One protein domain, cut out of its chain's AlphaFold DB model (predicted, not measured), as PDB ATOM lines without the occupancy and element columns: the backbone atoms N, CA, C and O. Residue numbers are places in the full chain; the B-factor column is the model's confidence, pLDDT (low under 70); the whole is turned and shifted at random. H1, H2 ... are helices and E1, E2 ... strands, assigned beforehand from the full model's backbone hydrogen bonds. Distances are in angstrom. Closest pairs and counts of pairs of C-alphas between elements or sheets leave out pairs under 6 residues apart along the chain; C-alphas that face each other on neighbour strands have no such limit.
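This is residues 12 to 71 and 113 to 191 of the 199 residues of the protein "Metallophosphatase" of Blautia sp. AF19-34 (UniProt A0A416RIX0). Two twisted sheets stand partly face to face with their strands crossed, the four-stranded one, E1 to E4, meeting the E5 and E6 end of the five-stranded one, E5 to E9. H2 packs on E5 and E6, H4 runs side by side with H2, H3 stands across one end of H4, and small H1 lies near E3. The printed part has 139 residues with four named helices and nine named strands, E1 H1 E2 E3 E4 E5 E6 H2 E7 H3 H4 E8 E9, class mixed. Both sheets, E5 E6 E7 E8 E9 and E1 E4 E3 E2, are mixed; the whole is compact, radius of gyration of the C-alphas 14.4 A, spanning 41 by 33 by 28 A.

Find C-alpha 13 at (-50.249, 32.530, -33.780), where E1, residues 13 to 15, begins. Read on through H1, 23 to 26, E2, 31 to 34, E3, 37 to 41, E4, 46 to 49, E5, 53 to 57, and E6, 60 to 65, 16.1 A long. After the cut come H2, 114 to 125, 16.5 A, E7, 133 to 136, H3, 141 to 147, H4, 156 to 167, 16.6 A, E8, 172 to 175, and E9, 188 to 190, ending at (-37.746, 20.948, -25.332).

E1 and E4 are parallel, N 47 and O 13 at 2.9 A. E2 E3 E4 form a meander, each strand the antiparallel neighbour of the one before, with hairpins E2 and E3 (N 34 and O 37, 2.8 A) and E3 and E4 (N 40 and O 48, 3.0 A). E1, H1, E2 form a split strand-helix-strand unit, E4 and E3 between its strands, crossover right-handed. The sheets make a sandwich, two sheets face to face, planes 37 degrees apart; E3 and E5 come closest at C-alphas 37 and 53, 5.1 A. E5 and E6 are a hairpin, N 55 and O 62 at 2.8 A; E6, E7, E8 and E9 follow in parallel, with N 63 and O 133 at 2.9 A, N 174 and O 134 at 2.8 A, N 189 and O 173 at 2.9 A. E7, H3 H4, E8 form a right-handed strand-helix-strand unit, parallel neighbours joined through helices. H2 on one face of this sheet makes two layers; C-alphas 53 and 120 are closest, 6.1 A. H4 only grazes the sheet and is close but not clearly touching H2, C-alphas 117 and 160 at 7.4 A, a shallow tilt of 9 degrees, the same way. H3 touches residues 158 to 162 of H4 alone, C-alphas 141 and 158 at 4.8 A, about perpendicular at 82 degrees. In H2, H3 and H4 every O i to N i+4 pair is within hydrogen-bond range; H1 is too short for one.

C-alphas 44 and 150 are farthest apart, 41.7 A. Residues 72 to 112 are not printed, and C-alphas 71 and 113 stand 19.0 A apart. The link E8 to E9, residues 176 to 187, is long. Mean pLDDT of the printed part is 96.6; no printed residue is under 70.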
ATOM      1  N   THR A  12     -49.069  36.112 -36.722       97.62
ATOM      2  CA  THR A  12     -49.943  34.937 -36.726       97.62
ATOM      3  C   THR A  12     -49.501  33.958 -35.647       97.62
ATOM      4  O   THR A  12     -48.346  33.534 -35.613       97.62
ATOM      5  N   THR A  13     -50.432  33.579 -34.779       97.94
ATOM      6  CA  THR A  13     -50.249  32.530 -33.780       97.94
ATOM      7  C   THR A  13     -50.603  31.184 -34.395       97.94
ATOM      8  O   THR A  13     -51.758  30.929 -34.740       97.94
ATOM      9  N   LEU A  14     -49.601  30.320 -34.515       98.31
ATOM     10  CA  LEU A  14     -49.745  28.941 -34.968       98.31
ATOM     11  C   LEU A  14     -49.549  28.012 -33.775       98.31
ATOM     12  O   LEU A  14     -48.639  28.234 -32.977       98.31
ATOM     13  N   PHE A  15     -50.363  26.968 -33.663       98.25
ATOM     14  CA  PHE A  15     -50.216  25.985 -32.591       98.25
ATOM     15  C   PHE A  15     -50.553  24.569 -33.057       98.25
ATOM     16  O   PHE A  15     -51.279  24.378 -34.033       98.25
ATOM     17  N   VAL A  16     -50.026  23.583 -32.335       98.50
ATOM     18  CA  VAL A  16     -50.430  22.173 -32.417       98.50
ATOM     19  C   VAL A  16     -51.191  21.815 -31.145       98.50
ATOM     20  O   VAL A  16     -50.910  22.380 -30.092       98.50
ATOM     21  N   CYS A  17     -52.149  20.896 -31.227       97.88
ATOM     22  CA  CYS A  17     -52.877  20.429 -30.046       97.88
ATOM     23  C   CYS A  17     -51.966  19.691 -29.053       97.88
ATOM     24  O   CYS A  17     -51.107  18.900 -29.453       97.88
ATOM     25  N   GLY A  18     -52.187  19.920 -27.756       96.88
ATOM     26  CA  GLY A  18     -51.622  19.101 -26.687       96.88
ATOM     27  C   GLY A  18     -52.579  18.017 -26.188       96.88
ATOM     28  O   GLY A  18     -53.463  17.568 -26.917       96.88
ATOM     29  N   ASN A  19     -52.399  17.606 -24.932       94.56
ATOM     30  CA  ASN A  19     -53.323  16.712 -24.227       94.56
ATOM     31  C   ASN A  19     -54.412  17.456 -23.430       94.56
ATOM     32  O   ASN A  19     -55.310  16.827 -22.909       94.56
ATOM     33  N   HIS A  20     -54.373  18.785 -23.324       94.19
ATOM     34  CA  HIS A  20     -55.386  19.560 -22.590       94.19
ATOM     35  C   HIS A  20     -56.123  20.543 -23.506       94.19
ATOM     36  O   HIS A  20     -56.210  21.736 -23.223       94.19
ATOM     37  N   GLU A  21     -56.661  20.032 -24.614       95.69
ATOM     38  CA  GLU A  21     -57.488  20.803 -25.546       95.69
ATOM     39  C   GLU A  21     -58.963  20.435 -25.407       95.69
ATOM     40  O   GLU A  21     -59.299  19.294 -25.109       95.69
ATOM     41  N   ASN A  22     -59.862  21.368 -25.723       96.94
ATOM     42  CA  ASN A  22     -61.270  21.034 -25.929       96.94
ATOM     43  C   ASN A  22     -61.463  20.529 -27.366       96.94
ATOM     44  O   ASN A  22     -61.695  21.327 -28.279       96.94
ATOM     45  N   PHE A  23     -61.333  19.218 -27.567       97.69
ATOM     46  CA  PHE A  23     -61.379  18.611 -28.900       97.69
ATOM     47  C   PHE A  23     -62.752  18.715 -29.569       97.69
ATOM     48  O   PHE A  23     -62.807  18.926 -30.780       97.69
ATOM     49  N   ASP A  24     -63.845  18.663 -28.802       97.69
ATOM     50  CA  ASP A  24     -65.194  18.857 -29.354       97.69
ATOM     51  C   ASP A  24     -65.335  20.236 -29.992       97.69
ATOM     52  O   ASP A  24     -65.874  20.372 -31.088       97.69
ATOM     53  N   ARG A  25     -64.794  21.269 -29.339       96.81
ATOM     54  CA  ARG A  25     -64.767  22.622 -29.891       96.81
ATOM     55  C   ARG A  25     -63.747  22.755 -31.016       96.81
ATOM     56  O   ARG A  25     -64.043  23.389 -32.025       96.81
ATOM     57  N   LEU A  26     -62.543  22.207 -30.844       97.31
ATOM     58  CA  LEU A  26     -61.454  22.326 -31.814       97.31
ATOM     59  C   LEU A  26     -61.864  21.774 -33.185       97.31
ATOM     60  O   LEU A  26     -61.559  22.390 -34.202       97.31
ATOM     61  N   TYR A  27     -62.574  20.646 -33.206       96.81
ATOM     62  CA  TYR A  27     -62.968  19.957 -34.438       96.81
ATOM     63  C   TYR A  27     -64.236  20.525 -35.090       96.81
ATOM     64  O   TYR A  27     -64.591  20.113 -36.191       96.81
ATOM     65  N   GLN A  28     -64.908  21.488 -34.453       97.50
ATOM     66  CA  GLN A  28     -66.030  22.223 -35.052       97.50
ATOM     67  C   GLN A  28     -65.584  23.425 -35.895       97.50
ATOM     68  O   GLN A  28     -66.385  23.971 -36.654       97.50
ATOM     69  N   TYR A  29     -64.333  23.871 -35.754       97.94
ATOM     70  CA  TYR A  29     -63.818  24.978 -36.555       97.94
ATOM     71  C   TYR A  29     -63.623  24.562 -38.021       97.94
ATOM     72  O   TYR A  29     -63.281  23.408 -38.294       97.94
ATOM     73  N   PRO A  30     -63.810  25.493 -38.975       97.31
ATOM     74  CA  PRO A  30     -63.676  25.187 -40.391       97.31
ATOM     75  C   PRO A  30     -62.260  24.712 -40.725       97.31
ATOM     76  O   PRO A  30     -61.266  25.246 -40.219       97.31
ATOM     77  N   ILE A  31     -62.198  23.708 -41.601       98.44
ATOM     78  CA  ILE A  31     -60.951  23.206 -42.168       98.44
ATOM     79  C   ILE A  31     -60.633  24.003 -43.429       98.44
ATOM     80  O   ILE A  31     -61.447  24.067 -44.350       98.44
ATOM     81  N   GLU A  32     -59.425  24.551 -43.494       98.25
ATOM     82  CA  GLU A  32     -58.923  25.282 -44.659       98.25
ATOM     83  C   GLU A  32     -57.573  24.730 -45.112       98.25
ATOM     84  O   GLU A  32     -56.801  24.199 -44.313       98.25
ATOM     85  N   ASN A  33     -57.267  24.884 -46.401       98.38
ATOM     86  CA  ASN A  33     -55.909  24.687 -46.897       98.38
ATOM     87  C   ASN A  33     -55.130  25.988 -46.714       98.38
ATOM     88  O   ASN A  33     -55.477  27.015 -47.295       98.38
ATOM     89  N   TRP A  34     -54.049  25.933 -45.946       98.38
ATOM     90  CA  TRP A  34     -53.218  27.081 -45.624       98.38
ATOM     91  C   TRP A  34     -51.749  26.687 -45.750       98.38
ATOM     92  O   TRP A  34     -51.305  25.710 -45.158       98.38
ATOM     93  N   HIS A  35     -50.986  27.415 -46.569       98.06
ATOM     94  CA  HIS A  35     -49.545  27.182 -46.763       98.06
ATOM     95  C   HIS A  35     -49.154  25.723 -47.091       98.06
ATOM     96  O   HIS A  35     -48.062  25.275 -46.745       98.06
ATOM     97  N   GLY A  36     -50.023  24.994 -47.797       97.44
ATOM     98  CA  GLY A  36     -49.775  23.622 -48.257       97.44
ATOM     99  C   GLY A  36     -50.285  22.508 -47.337       97.44
ATOM    100  O   GLY A  36     -50.206  21.349 -47.732       97.44
ATOM    101  N   GLY A  37     -50.847  22.835 -46.170       98.19
ATOM    102  CA  GLY A  37     -51.440  21.861 -45.252       98.19
ATOM    103  C   GLY A  37     -52.841  22.260 -44.793       98.19
ATOM    104  O   GLY A  37     -53.274  23.397 -44.985       98.19
ATOM    105  N   LYS A  38     -53.553  21.322 -44.169       98.75
ATOM    106  CA  LYS A  38     -54.863  21.572 -43.558       98.75
ATOM    107  C   LYS A  38     -54.729  22.227 -42.181       98.75
ATOM    108  O   LYS A  38     -53.870  21.854 -41.380       98.75
ATOM    109  N   VAL A  39     -55.606  23.176 -41.879       98.81
ATOM    110  CA  VAL A  39     -55.665  23.866 -40.581       98.81
ATOM    111  C   VAL A  39     -57.091  23.922 -40.052       98.81
ATOM    112  O   VAL A  39     -58.022  23.954 -40.852       98.81
ATOM    113  N   HIS A  40     -57.267  24.014 -38.728       98.56
ATOM    114  CA  HIS A  40     -58.512  24.560 -38.174       98.56
ATOM    115  C   HIS A  40     -58.352  26.076 -38.009       98.56
ATOM    116  O   HIS A  40     -57.475  26.543 -37.269       98.56
ATOM    117  N   LYS A  41     -59.193  26.855 -38.694       97.44
ATOM    118  CA  LYS A  41     -59.175  28.324 -38.634       97.44
ATOM    119  C   LYS A  41     -59.984  28.801 -37.418       97.44
ATOM    120  O   LYS A  41     -61.208  28.891 -37.460       97.44
ATOM    121  N   ILE A  42     -59.294  29.070 -36.302       97.06
ATOM    122  CA  ILE A  42     -59.922  29.471 -35.026       97.06
ATOM    123  C   ILE A  42     -60.317  30.955 -35.049       97.06
ATOM    124  O   ILE A  42     -61.390  31.339 -34.571       97.06
ATOM    125  N   ARG A  43     -59.415  31.787 -35.577       96.44
ATOM    126  CA  ARG A  43     -59.555  33.226 -35.856       96.44
ATOM    127  C   ARG A  43     -58.763  33.573 -37.119       96.44
ATOM    128  O   ARG A  43     -58.178  32.684 -37.737       96.44
ATOM    129  N   GLU A  44     -58.706  34.852 -37.486       95.69
ATOM    130  CA  GLU A  44     -57.950  35.282 -38.661       95.69
ATOM    131  C   GLU A  44     -56.447  35.028 -38.487       95.69
ATOM    132  O   GLU A  44     -55.815  34.406 -39.341       95.69
ATOM    133  N   SER A  45     -55.875  35.408 -37.346       97.31
ATOM    134  CA  SER A  45     -54.452  35.222 -37.060       97.31
ATOM    135  C   SER A  45     -54.164  34.171 -35.980       97.31
ATOM    136  O   SER A  45     -53.016  34.028 -35.569       97.31
ATOM    137  N   VAL A  46     -55.158  33.376 -35.562       98.25
ATOM    138  CA  VAL A  46     -54.974  32.232 -34.645       98.25
ATOM    139  C   VAL A  46     -55.383  30.937 -35.337       98.25
ATOM    140  O   VAL A  46     -56.563  30.718 -35.624       98.25
ATOM    141  N   ILE A  47     -54.403  30.078 -35.618       98.56
ATOM    142  CA  ILE A  47     -54.559  28.941 -36.528       98.56
ATOM    143  C   ILE A  47     -53.984  27.674 -35.890       98.56
ATOM    144  O   ILE A  47     -52.831  27.641 -35.463       98.56
ATOM    145  N   HIS A  48     -54.789  26.613 -35.861       98.69
ATOM    146  CA  HIS A  48     -54.340  25.288 -35.444       98.69
ATOM    147  C   HIS A  48     -53.781  24.522 -36.644       98.69
ATOM    148  O   HIS A  48     -54.506  24.259 -37.608       98.69
ATOM    149  N   LEU A  49     -52.517  24.118 -36.564       98.81
ATOM    150  CA  LEU A  49     -51.876  23.246 -37.542       98.81
ATOM    151  C   LEU A  49     -52.339  21.805 -37.302       98.81
ATOM    152  O   LEU A  49     -52.041  21.219 -36.259       98.81
ATOM    153  N   MET A  50     -53.087  21.232 -38.249       98.81
ATOM    154  CA  MET A  50     -53.615  19.878 -38.079       98.81
ATOM    155  C   MET A  50     -52.491  18.836 -38.058       98.81
ATOM    156  O   MET A  50     -51.391  19.039 -38.581       98.81
ATOM    157  N   ARG A  51     -52.780  17.692 -37.438       98.75
ATOM    158  CA  ARG A  51     -51.851  16.562 -37.366       98.75
ATOM    159  C   ARG A  51     -51.487  16.063 -38.767       98.75
ATOM    160  O   ARG A  51     -52.315  16.042 -39.680       98.75
ATOM    161  N   GLY A  52     -50.228  15.671 -38.928       98.56
ATOM    162  CA  GLY A  52     -49.735  15.008 -40.132       98.56
ATOM    163  C   GLY A  52     -49.536  15.926 -41.340       98.56
ATOM    164  O   GLY A  52     -49.341  15.435 -42.448       98.56
ATOM    165  N   GLN A  53     -49.595  17.244 -41.166       98.81
ATOM    166  CA  GLN A  53     -49.451  18.200 -42.265       98.81
ATOM    167  C   GLN A  53     -48.007  18.699 -42.398       98.81
ATOM    168  O   GLN A  53     -47.266  18.783 -41.418       98.81
ATOM    169  N   VAL A  54     -47.627  19.072 -43.623       98.81
ATOM    170  CA  VAL A  54     -46.369  19.765 -43.925       98.81
ATOM    171  C   VAL A  54     -46.696  21.129 -44.526       98.81
ATOM    172  O   VAL A  54     -47.403  21.217 -45.527       98.81
ATOM    173  N   PHE A  55     -46.160  22.190 -43.933       98.75
ATOM    174  CA  PHE A  55     -46.407  23.576 -44.325       98.75
ATOM    175  C   PHE A  55     -45.171  24.226 -44.934       98.75
ATOM    176  O   PHE A  55     -44.047  23.933 -44.527       98.75
ATOM    177  N   LYS A  56     -45.377  25.176 -45.851       98.31
ATOM    178  CA  LYS A  56     -44.343  26.093 -46.345       98.31
ATOM    179  C   LYS A  56     -44.543  27.491 -45.754       98.31
ATOM    180  O   LYS A  56     -45.325  28.290 -46.270       98.31
ATOM    181  N   ILE A  57     -43.808  27.803 -44.690       96.94
ATOM    182  CA  ILE A  57     -43.920  29.065 -43.938       96.94
ATOM    183  C   ILE A  57     -42.548  29.732 -43.904       96.94
ATOM    184  O   ILE A  57     -41.574  29.096 -43.515       96.94
ATOM    185  N   ALA A  58     -42.458  30.997 -44.333       94.69
ATOM    186  CA  ALA A  58     -41.191  31.740 -44.411       94.69
ATOM    187  C   ALA A  58     -40.060  30.931 -45.092       94.69
ATOM    188  O   ALA A  58     -38.944  30.829 -44.589       94.69
ATOM    189  N   GLU A  59     -40.393  30.292 -46.221       95.50
ATOM    190  CA  GLU A  59     -39.498  29.419 -47.004       95.50
ATOM    191  C   GLU A  59     -39.003  28.152 -46.282       95.50
ATOM    192  O   GLU A  59     -38.146  27.444 -46.808       95.50
ATOM    193  N   LYS A  60     -39.560  27.822 -45.110       97.62
ATOM    194  CA  LYS A  60     -39.267  26.595 -44.357       97.62
ATOM    195  C   LYS A  60     -40.360  25.557 -44.551       97.62
ATOM    196  O   LYS A  60     -41.543  25.897 -44.533       97.62
ATOM    197  N   LYS A  61     -39.961  24.291 -44.689       98.44
ATOM    198  CA  LYS A  61     -40.857  23.133 -44.595       98.44
ATOM    199  C   LYS A  61     -41.031  22.752 -43.128       98.44
ATOM    200  O   LYS A  61     -40.051  22.386 -42.480       98.44
ATOM    201  N   ILE A  62     -42.251  22.830 -42.611       98.69
ATOM    202  CA  ILE A  62     -42.560  22.555 -41.205       98.69
ATOM    203  C   ILE A  62     -43.562  21.408 -41.131       98.69
ATOM    204  O   ILE A  62     -44.677  21.549 -41.625       98.69
ATOM    205  N   PHE A  63     -43.175  20.292 -40.520       98.88
ATOM    206  CA  PHE A  63     -44.099  19.211 -40.183       98.88
ATOM    207  C   PHE A  63     -44.716  19.456 -38.806       98.88
ATOM    208  O   PHE A  63     -43.995  19.794 -37.863       98.88
ATOM    209  N   SER A  64     -46.030  19.273 -38.681       98.81
ATOM    210  CA  SER A  64     -46.748  19.448 -37.418       98.81
ATOM    211  C   SER A  64     -47.469  18.182 -36.972       98.81
ATOM    212  O   SER A  64     -48.187  17.543 -37.747       98.81
ATOM    213  N   PHE A  65     -47.349  17.858 -35.684       98.81
ATOM    214  CA  PHE A  65     -48.086  16.740 -35.101       98.81
ATOM    215  C   PHE A  65     -48.376  16.949 -33.609       98.81
ATOM    216  O   PHE A  65     -47.485  16.870 -32.768       98.81
ATOM    217  N   GLY A  66     -49.635  17.226 -33.271       98.06
ATOM    218  CA  GLY A  66     -50.077  17.404 -31.886       98.06
ATOM    219  C   GLY A  66     -50.499  16.107 -31.189       98.06
ATOM    220  O   GLY A  66     -50.729  15.088 -31.839       98.06
ATOM    221  N   GLY A  67     -50.673  16.183 -29.872       97.75
ATOM    222  CA  GLY A  67     -51.128  15.107 -28.994       97.75
ATOM    223  C   GLY A  67     -50.118  14.709 -27.913       97.75
ATOM    224  O   GLY A  67     -48.908  14.895 -28.062       97.75
ATOM    225  N   ALA A  68     -50.646  14.174 -26.815       96.88
ATOM    226  CA  ALA A  68     -49.945  13.440 -25.758       96.88
ATOM    227  C   ALA A  68     -50.991  12.695 -24.917       96.88
ATOM    228  O   ALA A  68     -52.165  13.044 -24.962       96.88
ATOM    229  N   SER A  69     -50.595  11.689 -24.145       94.19
ATOM    230  CA  SER A  69     -51.482  11.086 -23.149       94.19
ATOM    231  C   SER A  69     -51.545  11.939 -21.881       94.19
ATOM    232  O   SER A  69     -50.525  12.437 -21.399       94.19
ATOM    233  N   SER A  70     -52.740  12.085 -21.308       92.06
ATOM    234  CA  SER A  70     -52.887  12.624 -19.955       92.06
ATOM    235  C   SER A  70     -52.255  11.701 -18.911       92.06
ATOM    236  O   SER A  70     -52.449  10.484 -18.918       92.06
ATOM    237  N   HIS A  71     -51.506  12.300 -17.985       86.88
ATOM    238  CA  HIS A  71     -50.853  11.602 -16.874       86.88
ATOM    239  C   HIS A  71     -51.582  11.786 -15.541       86.88
ATOM    240  O   HIS A  71     -51.165  11.209 -14.543       86.88
ATOM    241  N   SER A 113     -55.608   9.382 -34.030       98.38
ATOM    242  CA  SER A 113     -56.147   8.251 -34.778       98.38
ATOM    243  C   SER A 113     -55.090   7.621 -35.700       98.38
ATOM    244  O   SER A 113     -54.043   8.210 -35.997       98.38
ATOM    245  N   LYS A 114     -55.368   6.408 -36.192       98.38
ATOM    246  CA  LYS A 114     -54.492   5.742 -37.170       98.38
ATOM    247  C   LYS A 114     -54.437   6.518 -38.480       98.38
ATOM    248  O   LYS A 114     -53.375   6.601 -39.089       98.38
ATOM    249  N   GLU A 115     -55.562   7.102 -38.867       98.56
ATOM    250  CA  GLU A 115     -55.742   7.903 -40.069       98.56
ATOM    251  C   GLU A 115     -54.878   9.169 -40.017       98.56
ATOM    252  O   GLU A 115     -54.177   9.464 -40.981       98.56
ATOM    253  N   GLU A 116     -54.840   9.871 -38.878       98.69
ATOM    254  CA  GLU A 116     -53.978  11.049 -38.687       98.69
ATOM    255  C   GLU A 116     -52.485  10.691 -38.749       98.69
ATOM    256  O   GLU A 116     -51.696  11.410 -39.365       98.69
ATOM    257  N   MET A 117     -52.083   9.573 -38.132       98.81
ATOM    258  CA  MET A 117     -50.696   9.097 -38.199       98.81
ATOM    259  C   MET A 117     -50.299   8.721 -39.630       98.81
ATOM    260  O   MET A 117     -49.198   9.056 -40.073       98.81
ATOM    261  N   GLU A 118     -51.194   8.047 -40.352       98.81
ATOM    262  CA  GLU A 118     -50.967   7.617 -41.729       98.81
ATOM    263  C   GLU A 118     -50.914   8.788 -42.707       98.81
ATOM    264  O   GLU A 118     -50.013   8.858 -43.540       98.81
ATOM    265  N   GLU A 119     -51.796   9.771 -42.541       98.75
ATOM    266  CA  GLU A 119     -51.713  11.024 -43.280       98.75
ATOM    267  C   GLU A 119     -50.353  11.711 -43.062       98.75
ATOM    268  O   GLU A 119     -49.734  12.184 -44.019       98.75
ATOM    269  N   GLY A 120     -49.842  11.699 -41.825       98.81
ATOM    270  CA  GLY A 120     -48.508  12.207 -41.514       98.81
ATOM    271  C   GLY A 120     -47.387  11.479 -42.253       98.81
ATOM    272  O   GLY A 120     -46.517  12.142 -42.822       98.81
ATOM    273  N   ARG A 121     -47.427  10.141 -42.315       98.81
ATOM    274  CA  ARG A 121     -46.442   9.352 -43.079       98.81
ATOM    275  C   ARG A 121     -46.473   9.723 -44.556       98.81
ATOM    276  O   ARG A 121     -45.447  10.094 -45.117       98.81
ATOM    277  N   GLN A 122     -47.659   9.715 -45.157       98.75
ATOM    278  CA  GLN A 122     -47.829  10.004 -46.580       98.75
ATOM    279  C   GLN A 122     -47.389  11.425 -46.937       98.75
ATOM    280  O   GLN A 122     -46.784  11.653 -47.984       98.75
ATOM    281  N   ASN A 123     -47.681  12.408 -46.084       98.81
ATOM    282  CA  ASN A 123     -47.263  13.782 -46.333       98.81
ATOM    283  C   ASN A 123     -45.752  13.966 -46.171       98.81
ATOM    284  O   ASN A 123     -45.167  14.714 -46.952       98.81
ATOM    285  N   LEU A 124     -45.103  13.273 -45.236       98.81
ATOM    286  CA  LEU A 124     -43.643  13.274 -45.132       98.81
ATOM    287  C   LEU A 124     -42.984  12.579 -46.330       98.81
ATOM    288  O   LEU A 124     -42.038  13.131 -46.896       98.81
ATOM    289  N   GLU A 125     -43.519  11.445 -46.787       98.56
ATOM    290  CA  GLU A 125     -43.031  10.729 -47.974       98.56
ATOM    291  C   GLU A 125     -43.097  11.588 -49.242       98.56
ATOM    292  O   GLU A 125     -42.119  11.655 -49.983       98.56
ATOM    293  N   LYS A 126     -44.187  12.341 -49.452       98.31
ATOM    294  CA  LYS A 126     -44.301  13.324 -50.555       98.31
ATOM    295  C   LYS A 126     -43.229  14.420 -50.516       98.31
ATOM    296  O   LYS A 126     -43.014  15.101 -51.515       98.31
ATOM    297  N   HIS A 127     -42.593  14.623 -49.364       98.19
ATOM    298  CA  HIS A 127     -41.507  15.579 -49.158       98.19
ATOM    299  C   HIS A 127     -40.149  14.882 -48.979       98.19
ATOM    300  O   HIS A 127     -39.241  15.465 -48.385       98.19
ATOM    301  N   ASP A 128     -40.010  13.649 -49.475       98.44
ATOM    302  CA  ASP A 128     -38.801  12.821 -49.392       98.44
ATOM    303  C   ASP A 128     -38.312  12.597 -47.952       98.44
ATOM    304  O   ASP A 128     -37.112  12.440 -47.714       98.44
ATOM    305  N   ASN A 129     -39.227  12.642 -46.975       98.56
ATOM    306  CA  ASN A 129     -38.934  12.638 -45.540       98.56
ATOM    307  C   ASN A 129     -37.921  13.730 -45.126       98.56
ATOM    308  O   ASN A 129     -37.110  13.545 -44.217       98.56
ATOM    309  N   LYS A 130     -37.939  14.884 -45.808       98.69
ATOM    310  CA  LYS A 130     -37.035  16.018 -45.565       98.69
ATOM    311  C   LYS A 130     -37.820  17.289 -45.265       98.69
ATOM    312  O   LYS A 130     -38.450  17.880 -46.148       98.69
ATOM    313  N   VAL A 131     -37.705  17.757 -44.028       98.62
ATOM    314  CA  VAL A 131     -38.315  19.007 -43.552       98.62
ATOM    315  C   VAL A 131     -37.274  19.871 -42.848       98.62
ATOM    316  O   VAL A 131     -36.233  19.382 -42.426       98.62
ATOM    317  N   ASP A 132     -37.505  21.176 -42.742       98.50
ATOM    318  CA  ASP A 132     -36.615  22.038 -41.966       98.50
ATOM    319  C   ASP A 132     -36.886  21.853 -40.475       98.50
ATOM    320  O   ASP A 132     -35.953  21.606 -39.705       98.50
ATOM    321  N   PHE A 133     -38.162  21.940 -40.089       98.62
ATOM    322  CA  PHE A 133     -38.593  21.891 -38.699       98.62
ATOM    323  C   PHE A 133     -39.690  20.857 -38.467       98.62
ATOM    324  O   PHE A 133     -40.567  20.662 -39.307       98.62
ATOM    325  N   ILE A 134     -39.649  20.238 -37.293       98.81
ATOM    326  CA  ILE A 134     -40.738  19.432 -36.746       98.81
ATOM    327  C   ILE A 134     -41.262  20.148 -35.500       98.81
ATOM    328  O   ILE A 134     -40.468  20.583 -34.664       98.81
ATOM    329  N   VAL A 135     -42.581  20.301 -35.389       98.75
ATOM    330  CA  VAL A 135     -43.245  20.909 -34.231       98.75
ATOM    331  C   VAL A 135     -44.299  19.949 -33.702       98.75
ATOM    332  O   VAL A 135     -45.256  19.611 -34.404       98.75
ATOM    333  N   THR A 136     -44.131  19.511 -32.460       98.81
ATOM    334  CA  THR A 136     -45.037  18.563 -31.806       98.81
ATOM    335  C   THR A 136     -45.318  18.968 -30.366       98.81
ATOM    336  O   THR A 136     -44.649  19.841 -29.822       98.81
ATOM    337  N   HIS A 137     -46.316  18.350 -29.732       98.38
ATOM    338  CA  HIS A 137     -46.515  18.519 -28.287       98.38
ATOM    339  C   HIS A 137     -45.644  17.539 -27.490       98.38
ATOM    340  O   HIS A 137     -44.820  17.971 -26.690       98.38
ATOM    341  N   SER A 138     -45.749  16.235 -27.773       97.44
ATOM    342  CA  SER A 138     -44.868  15.190 -27.216       97.44
ATOM    343  C   SER A 138     -43.616  14.945 -28.077       97.44
ATOM    344  O   SER A 138     -43.409  15.613 -29.087       97.44
ATOM    345  N   CYS A 139     -42.773  13.979 -27.707       97.69
ATOM    346  CA  CYS A 139     -41.545  13.616 -28.422       97.69
ATOM    347  C   CYS A 139     -41.426  12.108 -28.689       97.69
ATOM    348  O   CYS A 139     -42.232  11.302 -28.220       97.69
ATOM    349  N   ALA A 140     -40.408  11.738 -29.467       98.19
ATOM    350  CA  ALA A 140     -40.054  10.355 -29.754       98.19
ATOM    351  C   ALA A 140     -39.715   9.559 -28.480       98.19
ATOM    352  O   ALA A 140     -39.209  10.118 -27.503       98.19
ATOM    353  N   SER A 141     -39.961   8.247 -28.487       97.19
ATOM    354  CA  SER A 141     -39.755   7.394 -27.307       97.19
ATOM    355  C   SER A 141     -38.303   7.376 -26.810       97.19
ATOM    356  O   SER A 141     -38.076   7.392 -25.599       97.19
ATOM    357  N   SER A 142     -37.304   7.426 -27.701       95.88
ATOM    358  CA  SER A 142     -35.894   7.534 -27.290       95.88
ATOM    359  C   SER A 142     -35.578   8.878 -26.621       95.88
ATOM    360  O   SER A 142     -34.876   8.923 -25.610       95.88
ATOM    361  N   THR A 143     -36.149   9.971 -27.128       96.50
ATOM    362  CA  THR A 143     -36.010  11.321 -26.564       96.50
ATOM    363  C   THR A 143     -36.689  11.422 -25.199       96.50
ATOM    364  O   THR A 143     -36.110  11.963 -24.258       96.50
ATOM    365  N   GLN A 144     -37.875  10.832 -25.052       95.25
ATOM    366  CA  GLN A 144     -38.591  10.757 -23.780       95.25
ATOM    367  C   GLN A 144     -37.782   9.990 -22.720       95.25
ATOM    368  O   GLN A 144     -37.692  10.435 -21.574       95.25
ATOM    369  N   ALA A 145     -37.136   8.881 -23.099       92.94
ATOM    370  CA  ALA A 145     -36.286   8.109 -22.194       92.94
ATOM    371  C   ALA A 145     -35.089   8.925 -21.665       92.94
ATOM    372  O   ALA A 145     -34.758   8.817 -20.482       92.94
ATOM    373  N   LEU A 146     -34.485   9.777 -22.506       92.12
ATOM    374  CA  LEU A 146     -33.402  10.692 -22.110       92.12
ATOM    375  C   LEU A 146     -33.867  11.794 -21.148       92.12
ATOM    376  O   LEU A 146     -33.088  12.250 -20.310       92.12
ATOM    377  N   LEU A 147     -35.115  12.250 -21.279       90.88
ATOM    378  CA  LEU A 147     -35.687  13.283 -20.416       90.88
ATOM    379  C   LEU A 147     -36.077  12.736 -19.047       90.88
ATOM    380  O   LEU A 147     -35.742  13.331 -18.028       90.88
ATOM    381  N   GLY A 148     -36.775  11.603 -19.031       83.62
ATOM    382  CA  GLY A 148     -37.316  11.014 -17.812       83.62
ATOM    383  C   GLY A 148     -36.361  10.076 -17.083       83.62
ATOM    384  O   GLY A 148     -36.807   9.412 -16.157       83.62
ATOM    385  N   ASN A 149     -35.105   9.926 -17.521       78.69
ATOM    386  CA  ASN A 149     -34.197   8.859 -17.065       78.69
ATOM    387  C   ASN A 149     -34.867   7.464 -17.072       78.69
ATOM    388  O   ASN A 149     -34.629   6.643 -16.190       78.69
ATOM    389  N   GLY A 150     -35.753   7.217 -18.045       73.94
ATOM    390  CA  GLY A 150     -36.539   5.982 -18.166       73.94
ATOM    391  C   GLY A 150     -37.805   5.876 -17.299       73.94
ATOM    392  O   GLY A 150     -38.499   4.871 -17.403       73.94
ATOM    393  N   PHE A 151     -38.144   6.876 -16.478       76.31
ATOM    394  CA  PHE A 151     -39.347   6.843 -15.628       76.31
ATOM    395  C   PHE A 151     -40.639   7.258 -16.341       76.31
ATOM    396  O   PHE A 151     -41.733   6.979 -15.851       76.31
ATOM    397  N   TYR A 152     -40.535   7.924 -17.490       85.25
ATOM    398  CA  TYR A 152     -41.706   8.266 -18.287       85.25
ATOM    399  C   TYR A 152     -42.215   7.049 -19.051       85.25
ATOM    400  O   TYR A 152     -41.450   6.312 -19.671       85.25
ATOM    401  N   SER A 153     -43.531   6.853 -18.994       85.81
ATOM    402  CA  SER A 153     -44.206   5.819 -19.770       85.81
ATOM    403  C   SER A 153     -44.415   6.309 -21.196       85.81
ATOM    404  O   SER A 153     -44.916   7.416 -21.404       85.81
ATOM    405  N   LYS A 154     -44.046   5.469 -22.161       90.75
ATOM    406  CA  LYS A 154     -44.321   5.700 -23.578       90.75
ATOM    407  C   LYS A 154     -45.657   5.087 -23.983       90.75
ATOM    408  O   LYS A 154     -46.062   4.061 -23.433       90.75
ATOM    409  N   ASP A 155     -46.285   5.671 -24.990       94.88
ATOM    410  CA  ASP A 155     -47.464   5.123 -25.657       94.88
ATOM    411  C   ASP A 155     -47.254   5.012 -27.181       94.88
ATOM    412  O   ASP A 155     -46.151   5.203 -27.704       94.88
ATOM    413  N   TYR A 156     -48.321   4.680 -27.913       97.88
ATOM    414  CA  TYR A 156     -48.252   4.498 -29.362       97.88
ATOM    415  C   TYR A 156     -47.966   5.796 -30.134       97.88
ATOM    416  O   TYR A 156     -47.470   5.724 -31.259       97.88
ATOM    417  N   LEU A 157     -48.242   6.975 -29.561       98.44
ATOM    418  CA  LEU A 157     -47.841   8.243 -30.162       98.44
ATOM    419  C   LEU A 157     -46.326   8.418 -30.047       98.44
ATOM    420  O   LEU A 157     -45.691   8.812 -31.021       98.44
ATOM    421  N   ASN A 158     -45.719   8.092 -28.903       98.06
ATOM    422  CA  ASN A 158     -44.260   8.162 -28.767       98.06
ATOM    423  C   ASN A 158     -43.544   7.198 -29.725       98.06
ATOM    424  O   ASN A 158     -42.497   7.545 -30.274       98.06
ATOM    425  N   ASP A 159     -44.100   6.002 -29.940       98.44
ATOM    426  CA  ASP A 159     -43.567   5.039 -30.910       98.44
ATOM    427  C   ASP A 159     -43.733   5.535 -32.358       98.44
ATOM    428  O   ASP A 159     -42.805   5.415 -33.160       98.44
ATOM    429  N   TYR A 160     -44.858   6.179 -32.685       98.81
ATOM    430  CA  TYR A 160     -45.033   6.863 -33.969       98.81
ATOM    431  C   TYR A 160     -44.013   7.992 -34.168       98.81
ATOM    432  O   TYR A 160     -43.379   8.084 -35.217       98.81
ATOM    433  N   LEU A 161     -43.803   8.842 -33.163       98.75
ATOM    434  CA  LEU A 161     -42.830   9.930 -33.252       98.75
ATOM    435  C   LEU A 161     -41.389   9.405 -33.346       98.75
ATOM    436  O   LEU A 161     -40.562  10.025 -34.010       98.75
ATOM    437  N   GLU A 162     -41.085   8.248 -32.752       98.69
ATOM    438  CA  GLU A 162     -39.804   7.561 -32.954       98.69
ATOM    439  C   GLU A 162     -39.631   7.087 -34.402       98.69
ATOM    440  O   GLU A 162     -38.570   7.300 -34.986       98.69
ATOM    441  N   GLU A 163     -40.677   6.530 -35.020       98.56
ATOM    442  CA  GLU A 163     -40.675   6.182 -36.447       98.56
ATOM    443  C   GLU A 163     -40.342   7.411 -37.314       98.56
ATOM    444  O   GLU A 163     -39.455   7.356 -38.171       98.56
ATOM    445  N   ILE A 164     -41.012   8.542 -37.059       98.69
ATOM    446  CA  ILE A 164     -40.765   9.804 -37.770       98.69
ATOM    447  C   ILE A 164     -39.329  10.283 -37.552       98.69
ATOM    448  O   ILE A 164     -38.650  10.634 -38.517       98.69
ATOM    449  N   ARG A 165     -38.838  10.248 -36.309       98.50
ATOM    450  CA  ARG A 165     -37.468  10.642 -35.952       98.50
ATOM    451  C   ARG A 165     -36.414   9.830 -36.702       98.50
ATOM    452  O   ARG A 165     -35.404  10.394 -37.110       98.50
ATOM    453  N   GLN A 166     -36.639   8.531 -36.891       98.31
ATOM    454  CA  GLN A 166     -35.703   7.641 -37.585       98.31
ATOM    455  C   GLN A 166     -35.737   7.807 -39.108       98.31
ATOM    456  O   GLN A 166     -34.704   7.674 -39.763       98.31
ATOM    457  N   LYS A 167     -36.915   8.082 -39.680       98.12
ATOM    458  CA  LYS A 167     -37.099   8.191 -41.135       98.12
ATOM    459  C   LYS A 167     -36.821   9.589 -41.684       98.12
ATOM    460  O   LYS A 167     -36.452   9.713 -42.851       98.12
ATOM    461  N   CYS A 168     -37.013  10.634 -40.880       98.25
ATOM    462  CA  CYS A 168     -36.938  12.013 -41.350       98.25
ATOM    463  C   CYS A 168     -35.566  12.647 -41.147       98.25
ATOM    464  O   CYS A 168     -34.947  12.539 -40.094       98.25
ATOM    465  N   THR A 169     -35.135  13.422 -42.140       98.50
ATOM    466  CA  THR A 169     -34.049  14.392 -41.974       98.50
ATOM    467  C   THR A 169     -34.649  15.756 -41.648       98.50
ATOM    468  O   THR A 169     -35.443  16.286 -42.429       98.50
ATOM    469  N   PHE A 170     -34.249  16.336 -40.517       98.19
ATOM    470  CA  PHE A 170     -34.699  17.651 -40.061       98.19
ATOM    471  C   PHE A 170     -33.557  18.462 -39.447       98.19
ATOM    472  O   PHE A 170     -32.562  17.904 -38.987       98.19
ATOM    473  N   LYS A 171     -33.683  19.796 -39.445       97.44
ATOM    474  CA  LYS A 171     -32.686  20.689 -38.826       97.44
ATOM    475  C   LYS A 171     -32.938  20.854 -37.336       97.44
ATOM    476  O   LYS A 171     -31.995  20.813 -36.550       97.44
ATOM    477  N   LYS A 172     -34.202  21.079 -36.963       98.00
ATOM    478  CA  LYS A 172     -34.639  21.191 -35.570       98.00
ATOM    479  C   LYS A 172     -36.005  20.549 -35.351       98.00
ATOM    480  O   LYS A 172     -36.870  20.622 -36.218       98.00
ATOM    481  N   TRP A 173     -36.192  19.969 -34.178       98.69
ATOM    482  CA  TRP A 173     -37.468  19.487 -33.673       98.69
ATOM    483  C   TRP A 173     -37.770  20.221 -32.370       98.69
ATOM    484  O   TRP A 173     -36.981  20.154 -31.427       98.69
ATOM    485  N   PHE A 174     -38.903  20.914 -32.326       98.56
ATOM    486  CA  PHE A 174     -39.404  21.617 -31.150       98.56
ATOM    487  C   PHE A 174     -40.586  20.863 -30.549       98.56
ATOM    488  O   PHE A 174     -41.524  20.514 -31.269       98.56
ATOM    489  N   PHE A 175     -40.536  20.609 -29.244       98.56
ATOM    490  CA  PHE A 175     -41.621  19.952 -28.523       98.56
ATOM    491  C   PHE A 175     -41.770  20.485 -27.097       98.56
ATOM    492  O   PHE A 175     -40.884  21.176 -26.593       98.56
ATOM    493  N   GLY A 176     -42.909  20.185 -26.473       96.44
ATOM    494  CA  GLY A 176     -43.288  20.654 -25.141       96.44
ATOM    495  C   GLY A 176     -43.586  19.496 -24.193       96.44
ATOM    496  O   GLY A 176     -42.789  18.570 -24.078       96.44
ATOM    497  N   HIS A 177     -44.734  19.560 -23.509       95.69
ATOM    498  CA  HIS A 177     -45.280  18.548 -22.583       95.69
ATOM    499  C   HIS A 177     -44.509  18.329 -21.267       95.69
ATOM    500  O   HIS A 177     -45.123  18.216 -20.214       95.69
ATOM    501  N   TYR A 178     -43.175  18.332 -21.282       94.62
ATOM    502  CA  TYR A 178     -42.345  17.926 -20.132       94.62
ATOM    503  C   TYR A 178     -41.938  19.067 -19.178       94.62
ATOM    504  O   TYR A 178     -41.082  18.858 -18.325       94.62
ATOM    505  N   HIS A 179     -42.543  20.251 -19.323       93.81
ATOM    506  CA  HIS A 179     -42.408  21.414 -18.424       93.81
ATOM    507  C   HIS A 179     -40.957  21.799 -18.066       93.81
ATOM    508  O   HIS A 179     -40.632  22.072 -16.914       93.81
ATOM    509  N   ASP A 180     -40.076  21.824 -19.065       94.81
ATOM    510  CA  ASP A 180     -38.674  22.223 -18.917       94.81
ATOM    511  C   ASP A 180     -38.211  22.975 -20.182       94.81
ATOM    512  O   ASP A 180     -38.907  22.982 -21.199       94.81
ATOM    513  N   ASN A 181     -37.047  23.625 -20.138       96.69
ATOM    514  CA  ASN A 181     -36.391  24.216 -21.305       96.69
ATOM    515  C   ASN A 181     -35.022  23.560 -21.492       96.69
ATOM    516  O   ASN A 181     -34.078  23.832 -20.746       96.69
ATOM    517  N   ARG A 182     -34.884  22.698 -22.504       95.56
ATOM    518  CA  ARG A 182     -33.679  21.880 -22.672       95.56
ATOM    519  C   ARG A 182     -33.338  21.643 -24.135       95.56
ATOM    520  O   ARG A 182     -34.126  21.092 -24.897       95.56
ATOM    521  N   ASN A 183     -32.095  21.944 -24.507       95.75
ATOM    522  CA  ASN A 183     -31.493  21.380 -25.715       95.75
ATOM    523  C   ASN A 183     -31.167  19.909 -25.430       95.75
ATOM    524  O   ASN A 183     -30.136  19.611 -24.827       95.75
ATOM    525  N   VAL A 184     -32.072  18.998 -25.791       95.25
ATOM    526  CA  VAL A 184     -31.921  17.566 -25.486       95.25
ATOM    527  C   VAL A 184     -30.747  16.982 -26.262       95.25
ATOM    528  O   VAL A 184     -29.956  16.218 -25.715       95.25
ATOM    529  N   ASN A 185     -30.608  17.388 -27.524       94.06
ATOM    530  CA  ASN A 185     -29.442  17.112 -28.355       94.06
ATOM    531  C   ASN A 185     -29.285  18.196 -29.443       94.06
ATOM    532  O   ASN A 185     -29.913  19.253 -29.388       94.06
ATOM    533  N   ALA A 186     -28.423  17.955 -30.435       93.00
ATOM    534  CA  ALA A 186     -28.158  18.917 -31.504       93.00
ATOM    535  C   ALA A 186     -29.398  19.255 -32.357       93.00
ATOM    536  O   ALA A 186     -29.486  20.375 -32.863       93.00
ATOM    537  N   GLY A 187     -30.347  18.327 -32.510       95.69
ATOM    538  CA  GLY A 187     -31.557  18.496 -33.319       95.69
ATOM    539  C   GLY A 187     -32.822  18.781 -32.506       95.69
ATOM    540  O   GLY A 187     -33.700  19.482 -32.993       95.69
ATOM    541  N   GLU A 188     -32.924  18.287 -31.276       98.25
ATOM    542  CA  GLU A 188     -34.178  18.256 -30.511       98.25
ATOM    543  C   GLU A 188     -34.146  19.229 -29.321       98.25
ATOM    544  O   GLU A 188     -33.225  19.197 -28.497       98.25
ATOM    545  N   VAL A 189     -35.161  20.094 -29.234       98.00
ATOM    546  CA  VAL A 189     -35.280  21.163 -28.234       98.00
ATOM    547  C   VAL A 189     -36.640  21.076 -27.544       98.00
ATOM    548  O   VAL A 189     -37.683  21.221 -28.181       98.00
ATOM    549  N   LEU A 190     -36.603  20.866 -26.232       98.06
ATOM    550  CA  LEU A 190     -37.746  20.948 -25.332       98.06
ATOM    551  C   LEU A 190     -37.936  22.408 -24.901       98.06
ATOM    552  O   LEU A 190     -36.984  23.033 -24.428       98.06
ATOM    553  N   LEU A 191     -39.146  22.938 -25.067       97.44
ATOM    554  CA  LEU A 191     -39.525  24.298 -24.688       97.44
ATOM    555  C   LEU A 191     -40.749  24.279 -23.770       97.44
ATOM    556  O   LEU A 191     -41.693  23.520 -23.995       97.44
TER     557      LEU A 191